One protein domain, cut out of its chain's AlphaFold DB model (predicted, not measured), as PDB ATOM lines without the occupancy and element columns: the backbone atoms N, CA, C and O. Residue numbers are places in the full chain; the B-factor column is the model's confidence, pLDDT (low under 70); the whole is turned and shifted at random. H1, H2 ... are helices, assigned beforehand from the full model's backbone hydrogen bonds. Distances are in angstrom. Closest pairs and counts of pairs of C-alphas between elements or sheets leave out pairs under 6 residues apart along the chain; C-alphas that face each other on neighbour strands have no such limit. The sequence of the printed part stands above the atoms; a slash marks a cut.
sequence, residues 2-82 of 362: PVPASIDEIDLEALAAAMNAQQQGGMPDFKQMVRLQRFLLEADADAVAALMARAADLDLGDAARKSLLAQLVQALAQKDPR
ATOM      1  N   PRO A   2      49.255  50.602 131.159       76.00
ATOM      2  CA  PRO A   2      48.762  49.727 130.095       76.00
ATOM      3  C   PRO A   2      48.150  48.453 130.693       76.00
ATOM      4  O   PRO A   2      48.534  48.039 131.794       76.00
ATOM      5  N   VAL A   3      47.158  47.888 130.006       77.31
ATOM      6  CA  VAL A   3      46.564  46.607 130.397       77.31
ATOM      7  C   VAL A   3      47.602  45.523 130.119       77.31
ATOM      8  O   VAL A   3      48.205  45.556 129.047       77.31
ATOM      9  N   PRO A   4      47.855  44.611 131.069       79.44
ATOM     10  CA  PRO A   4      48.765  43.496 130.846       79.44
ATOM     11  C   PRO A   4      48.324  42.664 129.635       79.44
ATOM     12  O   PRO A   4      47.182  42.207 129.605       79.44
ATOM     13  N   ALA A   5      49.204  42.474 128.647       76.06
ATOM     14  CA  ALA A   5      48.851  41.764 127.410       76.06
ATOM     15  C   ALA A   5      48.811  40.236 127.586       76.06
ATOM     16  O   ALA A   5      48.262  39.523 126.748       76.06
ATOM     17  N   SER A   6      49.388  39.723 128.676       82.50
ATOM     18  CA  SER A   6      49.380  38.305 129.033       82.50
ATOM     19  C   SER A   6      49.422  38.107 130.551       82.50
ATOM     20  O   SER A   6      49.776  39.016 131.307       82.50
ATOM     21  N   ILE A   7      49.111  36.887 130.995       83.62
ATOM     22  CA  ILE A   7      49.254  36.478 132.399       83.62
ATOM     23  C   ILE A   7      50.696  36.611 132.910       83.62
ATOM     24  O   ILE A   7      50.906  36.739 134.114       83.62
ATOM     25  N   ASP A   8      51.705  36.569 132.035       86.31
ATOM     26  CA  ASP A   8      53.127  36.618 132.413       86.31
ATOM     27  C   ASP A   8      53.581  38.023 132.813       86.31
ATOM     28  O   ASP A   8      54.558  38.186 133.536       86.31
ATOM     29  N   GLU A   9      52.817  39.044 132.429       85.56
ATOM     30  CA  GLU A   9      53.034  40.423 132.864       85.56
ATOM     31  C   GLU A   9      52.450  40.728 134.255       85.56
ATOM     32  O   GLU A   9      52.635  41.842 134.769       85.56
ATOM     33  N   ILE A  10      51.730  39.769 134.853       87.44
ATOM     34  CA  ILE A  10      51.211  39.852 136.219       87.44
ATOM     35  C   ILE A  10      52.234  39.250 137.181       87.44
ATOM     36  O   ILE A  10      52.433  38.036 137.231       87.44
ATOM     37  N   ASP A  11      52.840  40.114 137.992       89.06
ATOM     38  CA  ASP A  11      53.722  39.709 139.081       89.06
ATOM     39  C   ASP A  11      52.885  39.328 140.314       89.06
ATOM     40  O   ASP A  11      52.472  40.173 141.114       89.06
ATOM     41  N   LEU A  12      52.570  38.035 140.419       87.88
ATOM     42  CA  LEU A  12      51.745  37.489 141.496       87.88
ATOM     43  C   LEU A  12      52.453  37.523 142.860       87.88
ATOM     44  O   LEU A  12      51.772  37.620 143.881       87.88
ATOM     45  N   GLU A  13      53.787  37.489 142.894       87.56
ATOM     46  CA  GLU A  13      54.565  37.581 144.135       87.56
ATOM     47  C   GLU A  13      54.557  39.013 144.676       87.56
ATOM     48  O   GLU A  13      54.240  39.231 145.848       87.56
ATOM     49  N   ALA A  14      54.798  40.008 143.814       87.50
ATOM     50  CA  ALA A  14      54.687  41.415 144.193       87.50
ATOM     51  C   ALA A  14      53.259  41.774 144.626       87.50
ATOM     52  O   ALA A  14      53.062  42.524 145.585       87.50
ATOM     53  N   LEU A  15      52.251  41.210 143.958       87.12
ATOM     54  CA  LEU A  15      50.856  41.379 144.346       87.12
ATOM     55  C   LEU A  15      50.570  40.762 145.725       87.12
ATOM     56  O   LEU A  15      49.952  41.411 146.566       87.12
ATOM     57  N   ALA A  16      51.049  39.545 145.987       84.56
ATOM     58  CA  ALA A  16      50.911  38.898 147.288       84.56
ATOM     59  C   ALA A  16      51.599  39.702 148.407       84.56
ATOM     60  O   ALA A  16      51.020  39.887 149.481       84.56
ATOM     61  N   ALA A  17      52.794  40.241 148.144       85.19
ATOM     62  CA  ALA A  17      53.504  41.119 149.068       85.19
ATOM     63  C   ALA A  17      52.718  42.411 149.355       85.19
ATOM     64  O   ALA A  17      52.560  42.791 150.517       85.19
ATOM     65  N   ALA A  18      52.155  43.048 148.321       85.62
ATOM     66  CA  ALA A  18      51.316  44.236 148.474       85.62
ATOM     67  C   ALA A  18      50.067  43.951 149.327       85.62
ATOM     68  O   ALA A  18      49.723  44.730 150.216       85.62
ATOM     69  N   MET A  19      49.417  42.805 149.106       83.94
ATOM     70  CA  MET A  19      48.237  42.392 149.868       83.94
ATOM     71  C   MET A  19      48.562  42.110 151.343       83.94
ATOM     72  O   MET A  19      47.789  42.495 152.222       83.94
ATOM     73  N   ASN A  20      49.715  41.502 151.629       82.56
ATOM     74  CA  ASN A  20      50.191  41.300 152.999       82.56
ATOM     75  C   ASN A  20      50.504  42.627 153.703       82.56
ATOM     76  O   ASN A  20      50.102  42.815 154.851       82.56
ATOM     77  N   ALA A  21      51.161  43.567 153.015       83.69
ATOM     78  CA  ALA A  21      51.443  44.893 153.563       83.69
ATOM     79  C   ALA A  21      50.147  45.617 153.963       83.69
ATOM     80  O   ALA A  21      50.069  46.160 155.063       83.69
ATOM     81  N   GLN A  22      49.103  45.542 153.129       83.25
ATOM     82  CA  GLN A  22      47.792  46.116 153.444       83.25
ATOM     83  C   GLN A  22      47.169  45.505 154.708       83.25
ATOM     84  O   GLN A  22      46.620  46.229 155.536       83.25
ATOM     85  N   GLN A  23      47.249  44.181 154.876       79.75
ATOM     86  CA  GLN A  23      46.703  43.504 156.061       79.75
ATOM     87  C   GLN A  23      47.434  43.889 157.351       79.75
ATOM     88  O   GLN A  23      46.822  43.922 158.414       79.75
ATOM     89  N   GLN A  24      48.722  44.217 157.257       83.81
ATOM     90  CA  GLN A  24      49.547  44.652 158.386       83.81
ATOM     91  C   GLN A  24      49.457  46.166 158.655       83.81
ATOM     92  O   GLN A  24      50.204  46.687 159.480       83.81
ATOM     93  N   GLY A  25      48.560  46.888 157.972       82.88
ATOM     94  CA  GLY A  25      48.412  48.342 158.112       82.88
ATOM     95  C   GLY A  25      49.499  49.161 157.406       82.88
ATOM     96  O   GLY A  25      49.583  50.371 157.608       82.88
ATOM     97  N   GLY A  26      50.329  48.522 156.578       85.56
ATOM     98  CA  GLY A  26      51.272  49.185 155.683       85.56
ATOM     99  C   GLY A  26      50.594  49.733 154.423       85.56
ATOM    100  O   GLY A  26      49.473  49.355 154.078       85.56
ATOM    101  N   MET A  27      51.282  50.628 153.710       82.31
ATOM    102  CA  MET A  27      50.803  51.153 152.429       82.31
ATOM    103  C   MET A  27      51.070  50.118 151.316       82.31
ATOM    104  O   MET A  27      52.237  49.815 151.061       82.31
ATOM    105  N   PRO A  28      50.038  49.554 150.660       82.25
ATOM    106  CA  PRO A  28      50.236  48.567 149.603       82.25
ATOM    107  C   PRO A  28      50.769  49.201 148.317       82.25
ATOM    108  O   PRO A  28      50.509  50.370 148.023       82.25
ATOM    109  N   ASP A  29      51.445  48.398 147.491       83.62
ATOM    110  CA  ASP A  29      51.742  48.788 146.114       83.62
ATOM    111  C   ASP A  29      50.460  48.746 145.261       83.62
ATOM    112  O   ASP A  29      50.100  47.740 144.638       83.62
ATOM    113  N   PHE A  30      49.767  49.884 145.213       85.75
ATOM    114  CA  PHE A  30      48.550  50.068 144.424       85.75
ATOM    115  C   PHE A  30      48.757  49.830 142.923       85.75
ATOM    116  O   PHE A  30      47.795  49.520 142.217       85.75
ATOM    117  N   LYS A  31      49.989  49.948 142.404       88.31
ATOM    118  CA  LYS A  31      50.268  49.752 140.977       88.31
ATOM    119  C   LYS A  31      49.957  48.316 140.563       88.31
ATOM    120  O   LYS A  31      49.314  48.117 139.532       88.31
ATOM    121  N   GLN A  32      50.374  47.335 141.366       86.38
ATOM    122  CA  GLN A  32      50.143  45.918 141.073       86.38
ATOM    123  C   GLN A  32      48.666  45.547 141.200       86.38
ATOM    124  O   GLN A  32      48.121  44.885 140.318       86.38
ATOM    125  N   MET A  33      47.982  46.066 142.223       86.12
ATOM    126  CA  MET A  33      46.539  45.864 142.385       86.12
ATOM    127  C   MET A  33      45.740  46.397 141.189       86.12
ATOM    128  O   MET A  33      44.872  45.703 140.663       86.12
ATOM    129  N   VAL A  34      46.059  47.605 140.709       89.50
ATOM    130  CA  VAL A  34      45.385  48.200 139.542       89.50
ATOM    131  C   VAL A  34      45.671  47.408 138.265       89.50
ATOM    132  O   VAL A  34      44.779  47.267 137.427       89.50
ATOM    133  N   ARG A  35      46.891  46.878 138.091       90.62
ATOM    134  CA  ARG A  35      47.221  46.026 136.935       90.62
ATOM    135  C   ARG A  35      46.424  44.730 136.947       90.62
ATOM    136  O   ARG A  35      45.834  44.406 135.920       90.62
ATOM    137  N   LEU A  36      46.351  44.047 138.094       90.38
ATOM    138  CA  LEU A  36      45.515  42.859 138.242       90.38
ATOM    139  C   LEU A  36      44.055  43.188 137.920       90.38
ATOM    140  O   LEU A  36      43.445  42.503 137.112       90.38
ATOM    141  N   GLN A  37      43.499  44.253 138.502       90.38
ATOM    142  CA  GLN A  37      42.099  44.611 138.280       90.38
ATOM    143  C   GLN A  37      41.797  44.880 136.798       90.38
ATOM    144  O   GLN A  37      40.790  44.398 136.288       90.38
ATOM    145  N   ARG A  38      42.676  45.602 136.087       90.50
ATOM    146  CA  ARG A  38      42.542  45.829 134.636       90.50
ATOM    147  C   ARG A  38      42.602  44.526 133.849       90.50
ATOM    148  O   ARG A  38      41.754  44.306 132.993       90.50
ATOM    149  N   PHE A  39      43.554  43.655 134.178       92.62
ATOM    150  CA  PHE A  39      43.641  42.335 133.564       92.62
ATOM    151  C   PHE A  39      42.354  41.530 133.785       92.62
ATOM    152  O   PHE A  39      41.782  41.041 132.826       92.62
ATOM    153  N   LEU A  40      41.833  41.449 135.014       92.38
ATOM    154  CA  LEU A  40      40.611  40.686 135.310       92.38
ATOM    155  C   LEU A  40      39.366  41.228 134.595       92.38
ATOM    156  O   LEU A  40      38.453  40.461 134.280       92.38
ATOM    157  N   LEU A  41      39.320  42.533 134.325       90.94
ATOM    158  CA  LEU A  41      38.242  43.136 133.545       90.94
ATOM    159  C   LEU A  41      38.293  42.683 132.080       90.94
ATOM    160  O   LEU A  41      37.261  42.264 131.554       90.94
ATOM    161  N   GLU A  42      39.471  42.702 131.454       91.62
ATOM    162  CA  GLU A  42      39.630  42.489 130.006       91.62
ATOM    163  C   GLU A  42      39.891  41.032 129.601       91.62
ATOM    164  O   GLU A  42      39.465  40.612 128.529       91.62
ATOM    165  N   ALA A  43      40.539  40.249 130.461       93.44
ATOM    166  CA  ALA A  43      40.875  38.855 130.201       93.44
ATOM    167  C   ALA A  43      39.624  37.982 130.028       93.44
ATOM    168  O   ALA A  43      38.583  38.222 130.646       93.44
ATOM    169  N   ASP A  44      39.728  36.931 129.222       93.94
ATOM    170  CA  ASP A  44      38.693  35.904 129.119       93.94
ATOM    171  C   ASP A  44      38.745  34.910 130.298       93.94
ATOM    172  O   ASP A  44      39.571  35.008 131.211       93.94
ATOM    173  N   ALA A  45      37.805  33.963 130.321       93.12
ATOM    174  CA  ALA A  45      37.725  32.958 131.379       93.12
ATOM    175  C   ALA A  45      38.957  32.033 131.413       93.12
ATOM    176  O   ALA A  45      39.396  31.647 132.498       93.12
ATOM    177  N   ASP A  46      39.533  31.703 130.253       93.94
ATOM    178  CA  ASP A  46      40.707  30.834 130.146       93.94
ATOM    179  C   ASP A  46      41.941  31.486 130.763       93.94
ATOM    180  O   ASP A  46      42.632  30.867 131.574       93.94
ATOM    181  N   ALA A  47      42.179  32.757 130.453       93.94
ATOM    182  CA  ALA A  47      43.293  33.521 130.984       93.94
ATOM    183  C   ALA A  47      43.175  33.726 132.505       93.94
ATOM    184  O   ALA A  47      44.168  33.591 133.225       93.94
ATOM    185  N   VAL A  48      41.968  33.978 133.030       93.56
ATOM    186  CA  VAL A  48      41.747  34.061 134.486       93.56
ATOM    187  C   VAL A  48      41.959  32.701 135.162       93.56
ATOM    188  O   VAL A  48      42.593  32.637 136.218       93.56
ATOM    189  N   ALA A  49      41.486  31.605 134.563       91.81
ATOM    190  CA  ALA A  49      41.692  30.259 135.097       91.81
ATOM    191  C   ALA A  49      43.175  29.846 135.082       91.81
ATOM    192  O   ALA A  49      43.659  29.265 136.052       91.81
ATOM    193  N   ALA A  50      43.913  30.191 134.024       91.88
ATOM    194  CA  ALA A  50      45.355  29.968 133.944       91.88
ATOM    195  C   ALA A  50      46.111  30.765 135.019       91.88
ATOM    196  O   ALA A  50      46.999  30.229 135.685       91.88
ATOM    197  N   LEU A  51      45.718  32.023 135.254       92.12
ATOM    198  CA  LEU A  51      46.292  32.837 136.325       92.12
ATOM    199  C   LEU A  51      46.004  32.242 137.712       92.12
ATOM    200  O   LEU A  51      46.864  32.274 138.591       92.12
ATOM    201  N   MET A  52      44.815  31.665 137.903       90.50
ATOM    202  CA  MET A  52      44.439  30.981 139.140       90.50
ATOM    203  C   MET A  52      45.275  29.720 139.385       90.50
ATOM    204  O   MET A  52      45.718  29.518 140.513       90.50
ATOM    205  N   ALA A  53      45.531  28.912 138.351       89.44
ATOM    206  CA  ALA A  53      46.423  27.755 138.452       89.44
ATOM    207  C   ALA A  53      47.844  28.185 138.854       89.44
ATOM    208  O   ALA A  53      48.378  27.693 139.842       89.44
ATOM    209  N   ARG A  54      48.395  29.212 138.188       90.88
ATOM    210  CA  ARG A  54      49.700  29.787 138.558       90.88
ATOM    211  C   ARG A  54      49.725  30.270 140.009       90.88
ATOM    212  O   ARG A  54      50.663  29.972 140.735       90.88
ATOM    213  N   ALA A  55      48.692  30.986 140.454       88.94
ATOM    214  CA  ALA A  55      48.597  31.465 141.832       88.94
ATOM    215  C   ALA A  55      48.508  30.330 142.869       88.94
ATOM    216  O   ALA A  55      48.957  30.507 144.002       88.94
ATOM    217  N   ALA A  56      47.926  29.184 142.504       86.31
ATOM    218  CA  ALA A  56      47.846  28.016 143.375       86.31
ATOM    219  C   ALA A  56      49.210  27.330 143.559       86.31
ATOM    220  O   ALA A  56      49.467  26.849 144.659       86.31
ATOM    221  N   ASP A  57      50.079  27.365 142.545       87.25
ATOM    222  CA  ASP A  57      51.386  26.688 142.549       87.25
ATOM    223  C   ASP A  57      52.539  27.539 143.113       87.25
ATOM    224  O   ASP A  57      53.590  27.005 143.464       87.25
ATOM    225  N   LEU A  58      52.375  28.863 143.216       86.75
ATOM    226  CA  LEU A  58      53.418  29.756 143.743       86.75
ATOM    227  C   LEU A  58      53.703  29.513 145.226       86.75
ATOM    228  O   LEU A  58      52.802  29.154 145.972       86.75
ATOM    229  N   ASP A  59      54.911  29.799 145.709       86.56
ATOM    230  CA  ASP A  59      55.228  29.720 147.143       86.56
ATOM    231  C   ASP A  59      54.792  30.993 147.892       86.56
ATOM    232  O   ASP A  59      55.582  31.835 148.314       86.56
ATOM    233  N   LEU A  60      53.475  31.183 147.984       83.12
ATOM    234  CA  LEU A  60      52.851  32.279 148.715       83.12
ATOM    235  C   LEU A  60      52.454  31.835 150.125       83.12
ATOM    236  O   LEU A  60      51.907  30.746 150.316       83.12
ATOM    237  N   GLY A  61      52.605  32.733 151.100       83.75
ATOM    238  CA  GLY A  61      52.009  32.538 152.421       83.75
ATOM    239  C   GLY A  61      50.490  32.340 152.326       83.75
ATOM    240  O   GLY A  61      49.821  32.992 151.517       83.75
ATOM    241  N   ASP A  62      49.935  31.463 153.168       83.31
ATOM    242  CA  ASP A  62      48.540  31.003 153.078       83.31
ATOM    243  C   ASP A  62      47.517  32.136 152.983       83.31
ATOM    244  O   ASP A  62      46.607  32.078 152.156       83.31
ATOM    245  N   ALA A  63      47.664  33.192 153.788       82.25
ATOM    246  CA  ALA A  63      46.747  34.330 153.786       82.25
ATOM    247  C   ALA A  63      46.741  35.080 152.441       82.25
ATOM    248  O   ALA A  63      45.667  35.397 151.914       82.25
ATOM    249  N   ALA A  64      47.920  35.316 151.856       83.31
ATOM    250  CA  ALA A  64      48.061  35.982 150.566       83.31
ATOM    251  C   ALA A  64      47.529  35.107 149.429       83.31
ATOM    252  O   ALA A  64      46.705  35.573 148.639       83.31
ATOM    253  N   ARG A  65      47.919  33.823 149.404       87.38
ATOM    254  CA  ARG A  65      47.423  32.828 148.440       87.38
ATOM    255  C   ARG A  65      45.906  32.773 148.455       87.38
ATOM    256  O   ARG A  65      45.257  32.941 147.425       87.38
ATOM    257  N   LYS A  66      45.331  32.593 149.647       82.75
ATOM    258  CA  LYS A  66      43.889  32.612 149.862       82.75
ATOM    259  C   LYS A  66      43.324  33.911 149.281       82.75
ATOM    260  O   LYS A  66      42.469  33.869 148.398       82.75
ATOM    261  N   SER A  67      43.742  35.082 149.746       83.56
ATOM    262  CA  SER A  67      43.140  36.352 149.312       83.56
ATOM    263  C   SER A  67      43.208  36.571 147.785       83.56
ATOM    264  O   SER A  67      42.221  36.993 147.179       83.56
ATOM    265  N   LEU A  68      44.315  36.187 147.145       87.19
ATOM    266  CA  LEU A  68      44.482  36.237 145.693       87.19
ATOM    267  C   LEU A  68      43.513  35.292 144.972       87.19
ATOM    268  O   LEU A  68      42.741  35.732 144.120       87.19
ATOM    269  N   LEU A  69      43.477  34.014 145.361       87.19
ATOM    270  CA  LEU A  69      42.578  33.032 144.752       87.19
ATOM    271  C   LEU A  69      41.099  33.426 144.900       87.19
ATOM    272  O   LEU A  69      40.309  33.149 144.004       87.19
ATOM    273  N   ALA A  70      40.705  34.108 145.984       83.19
ATOM    274  CA  ALA A  70      39.326  34.592 146.133       83.19
ATOM    275  C   ALA A  70      38.958  35.619 145.051       83.19
ATOM    276  O   ALA A  70      37.882  35.524 144.460       83.19
ATOM    277  N   GLN A  71      39.851  36.574 144.777       86.25
ATOM    278  CA  GLN A  71      39.636  37.590 143.744       86.25
ATOM    279  C   GLN A  71      39.573  36.965 142.347       86.25
ATOM    280  O   GLN A  71      38.696  37.312 141.555       86.25
ATOM    281  N   LEU A  72      40.460  36.005 142.064       89.94
ATOM    282  CA  LEU A  72      40.482  35.294 140.785       89.94
ATOM    283  C   LEU A  72      39.213  34.461 140.578       89.94
ATOM    284  O   LEU A  72      38.612  34.536 139.510       89.94
ATOM    285  N   VAL A  73      38.746  33.741 141.607       88.12
ATOM    286  CA  VAL A  73      37.479  32.998 141.520       88.12
ATOM    287  C   VAL A  73      36.298  33.940 141.304       88.12
ATOM    288  O   VAL A  73      35.429  33.639 140.493       88.12
ATOM    289  N   GLN A  74      36.255  35.094 141.977       86.75
ATOM    290  CA  GLN A  74      35.188  36.073 141.759       86.75
ATOM    291  C   GLN A  74      35.173  36.588 140.313       86.75
ATOM    292  O   GLN A  74      34.101  36.663 139.709       86.75
ATOM    293  N   ALA A  75      36.336  36.925 139.752       90.38
ATOM    294  CA  ALA A  75      36.447  37.365 138.363       90.38
ATOM    295  C   ALA A  75      36.047  36.257 137.380       90.38
ATOM    296  O   ALA A  75      35.286  36.508 136.444       90.38
ATOM    297  N   LEU A  76      36.494  35.021 137.626       91.44
ATOM    298  CA  LEU A  76      36.120  33.872 136.808       91.44
ATOM    299  C   LEU A  76      34.615  33.616 136.884       91.44
ATOM    300  O   LEU A  76      33.993  33.429 135.849       91.44
ATOM    301  N   ALA A  77      33.996  33.712 138.063       89.88
ATOM    302  CA  ALA A  77      32.569  33.447 138.236       89.88
ATOM    303  C   ALA A  77      31.665  34.407 137.445       89.88
ATOM    304  O   ALA A  77      30.544  34.056 137.080       89.88
ATOM    305  N   GLN A  78      32.136  35.623 137.159       88.88
ATOM    306  CA  GLN A  78      31.405  36.569 136.313       88.88
ATOM    307  C   GLN A  78      31.408  36.162 134.832       88.88
ATOM    308  O   GLN A  78      30.446  36.484 134.124       88.88
ATOM    309  N   LYS A  79      32.465  35.468 134.391       91.50
ATOM    310  CA  LYS A  79      32.731  35.079 132.997       91.50
ATOM    311  C   LYS A  79      32.276  33.641 132.712       91.50
ATOM    312  O   LYS A  79      31.501  33.426 131.789       91.50
ATOM    313  N   ASP A  80      32.704  32.697 133.544       93.12
ATOM    314  CA  ASP A  80      32.377  31.271 133.514       93.12
ATOM    315  C   ASP A  80      32.081  30.777 134.951       93.12
ATOM    316  O   ASP A  80      32.982  30.331 135.676       93.12
ATOM    317  N   PRO A  81      30.819  30.894 135.409       92.56
ATOM    318  CA  PRO A  81      30.437  30.512 136.766       92.56
ATOM    319  C   PRO A  81      30.614  29.022 137.051       92.56
ATOM    320  O   PRO A  81      30.973  28.673 138.177       92.56
ATOM    321  N   ARG A  82      30.413  28.151 136.054       92.31
ATOM    322  CA  ARG A  82      30.580  26.704 136.221       92.31
ATOM    323  C   ARG A  82      32.026  26.380 136.555       92.31
ATOM    324  O   ARG A  82      32.296  25.773 137.588       92.31
TER     325      ARG A  82
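AT A GLANCE: This is residues 2 to 82 of the 362 residues of an uncharacterized protein of Akkermansiaceae bacterium (UniProt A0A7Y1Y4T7). H4, the longest helix, folds back against H3 in a close helical hairpin, and H2 runs slanted along one side of this pair, coming nearest to H4 near the end of H2. H1 crosses steeply at the other end of H2 and fills the space between the first residues of H2 and the first part of H4. The printed part has 81 residues with four named helices, in the order H1, H2, H3, H4, and no named strand, and its class is all helix. It is compact, with a radius of gyration of the C-alphas of 12.0 A, and spans 34 by 27 by 19 A.

HOW THE PARTS SIT: Start with H4, residues 62 to 79, the hub, which touches three other helices. Beside it look for H3, residues 45 to 57: the two touch at a shallow tilt of 12 degrees, opposite ways, as a hairpin, and their closest C-alphas, those of Ala 45 and Lys 79, are 5.7 A apart. Next find H1, residues 12 to 23, whose residues 16 to 20 alone touch residues 63 to 68 of H4; the closest C-alphas, those of Ala 16 and Ala 64, are 5.2 A apart. H1 and H4 run opposite ways at a steep tilt of 70.0 degrees, only just short of about perpendicular. H2, residues 30 to 42, only just touches H4, with 3 pairs of C-alphas within 8 A, the closest being those of Leu 40 and Ala 75, 6.1 A apart; they run the same way at a shallow tilt of 29 degrees. At its other end, residues 30 to 33 of H2 alone touch residues 14 to 18 of H1, the closest C-alphas being those of Leu 15 and Gln 32, 5.6 A apart, at a steep tilt of 60 degrees, opposite ways. H3 is close to but not clearly touching H2, with the C-alphas of Leu 40 and Val 48 closest at 6.8 A. The helix packing is part aligned, part crossed: 2 of the 4 touching pairs are at a shallow tilt. In H1, H2 and H3 every O i to N i+4 pair is within hydrogen-bond range; in H4, 13 of 14 are.

IN THESE COORDINATES: Find C-alpha 62 at (48.540, 31.003, 153.078); from there H4 runs 25.9 A to C-alpha 79 at (32.731, 35.079, 132.997). H3 measures 18.7 A from C-alpha 45 to C-alpha 57, and H2 18.6 A from C-alpha 30 to C-alpha 42. H1 begins at C-alpha 12, at (51.745, 37.489, 141.496), and is 16.5 A long.

THE WHOLE: The two C-alphas farthest apart, those of Gly 26 and Arg 82, are 36.2 A apart. The printed part has no cut. The links H2 to H3 and H3 to H4 are tight, and H1 to H2 is short. The mean pLDDT of the printed part is 87.2, and no printed residue is under 70.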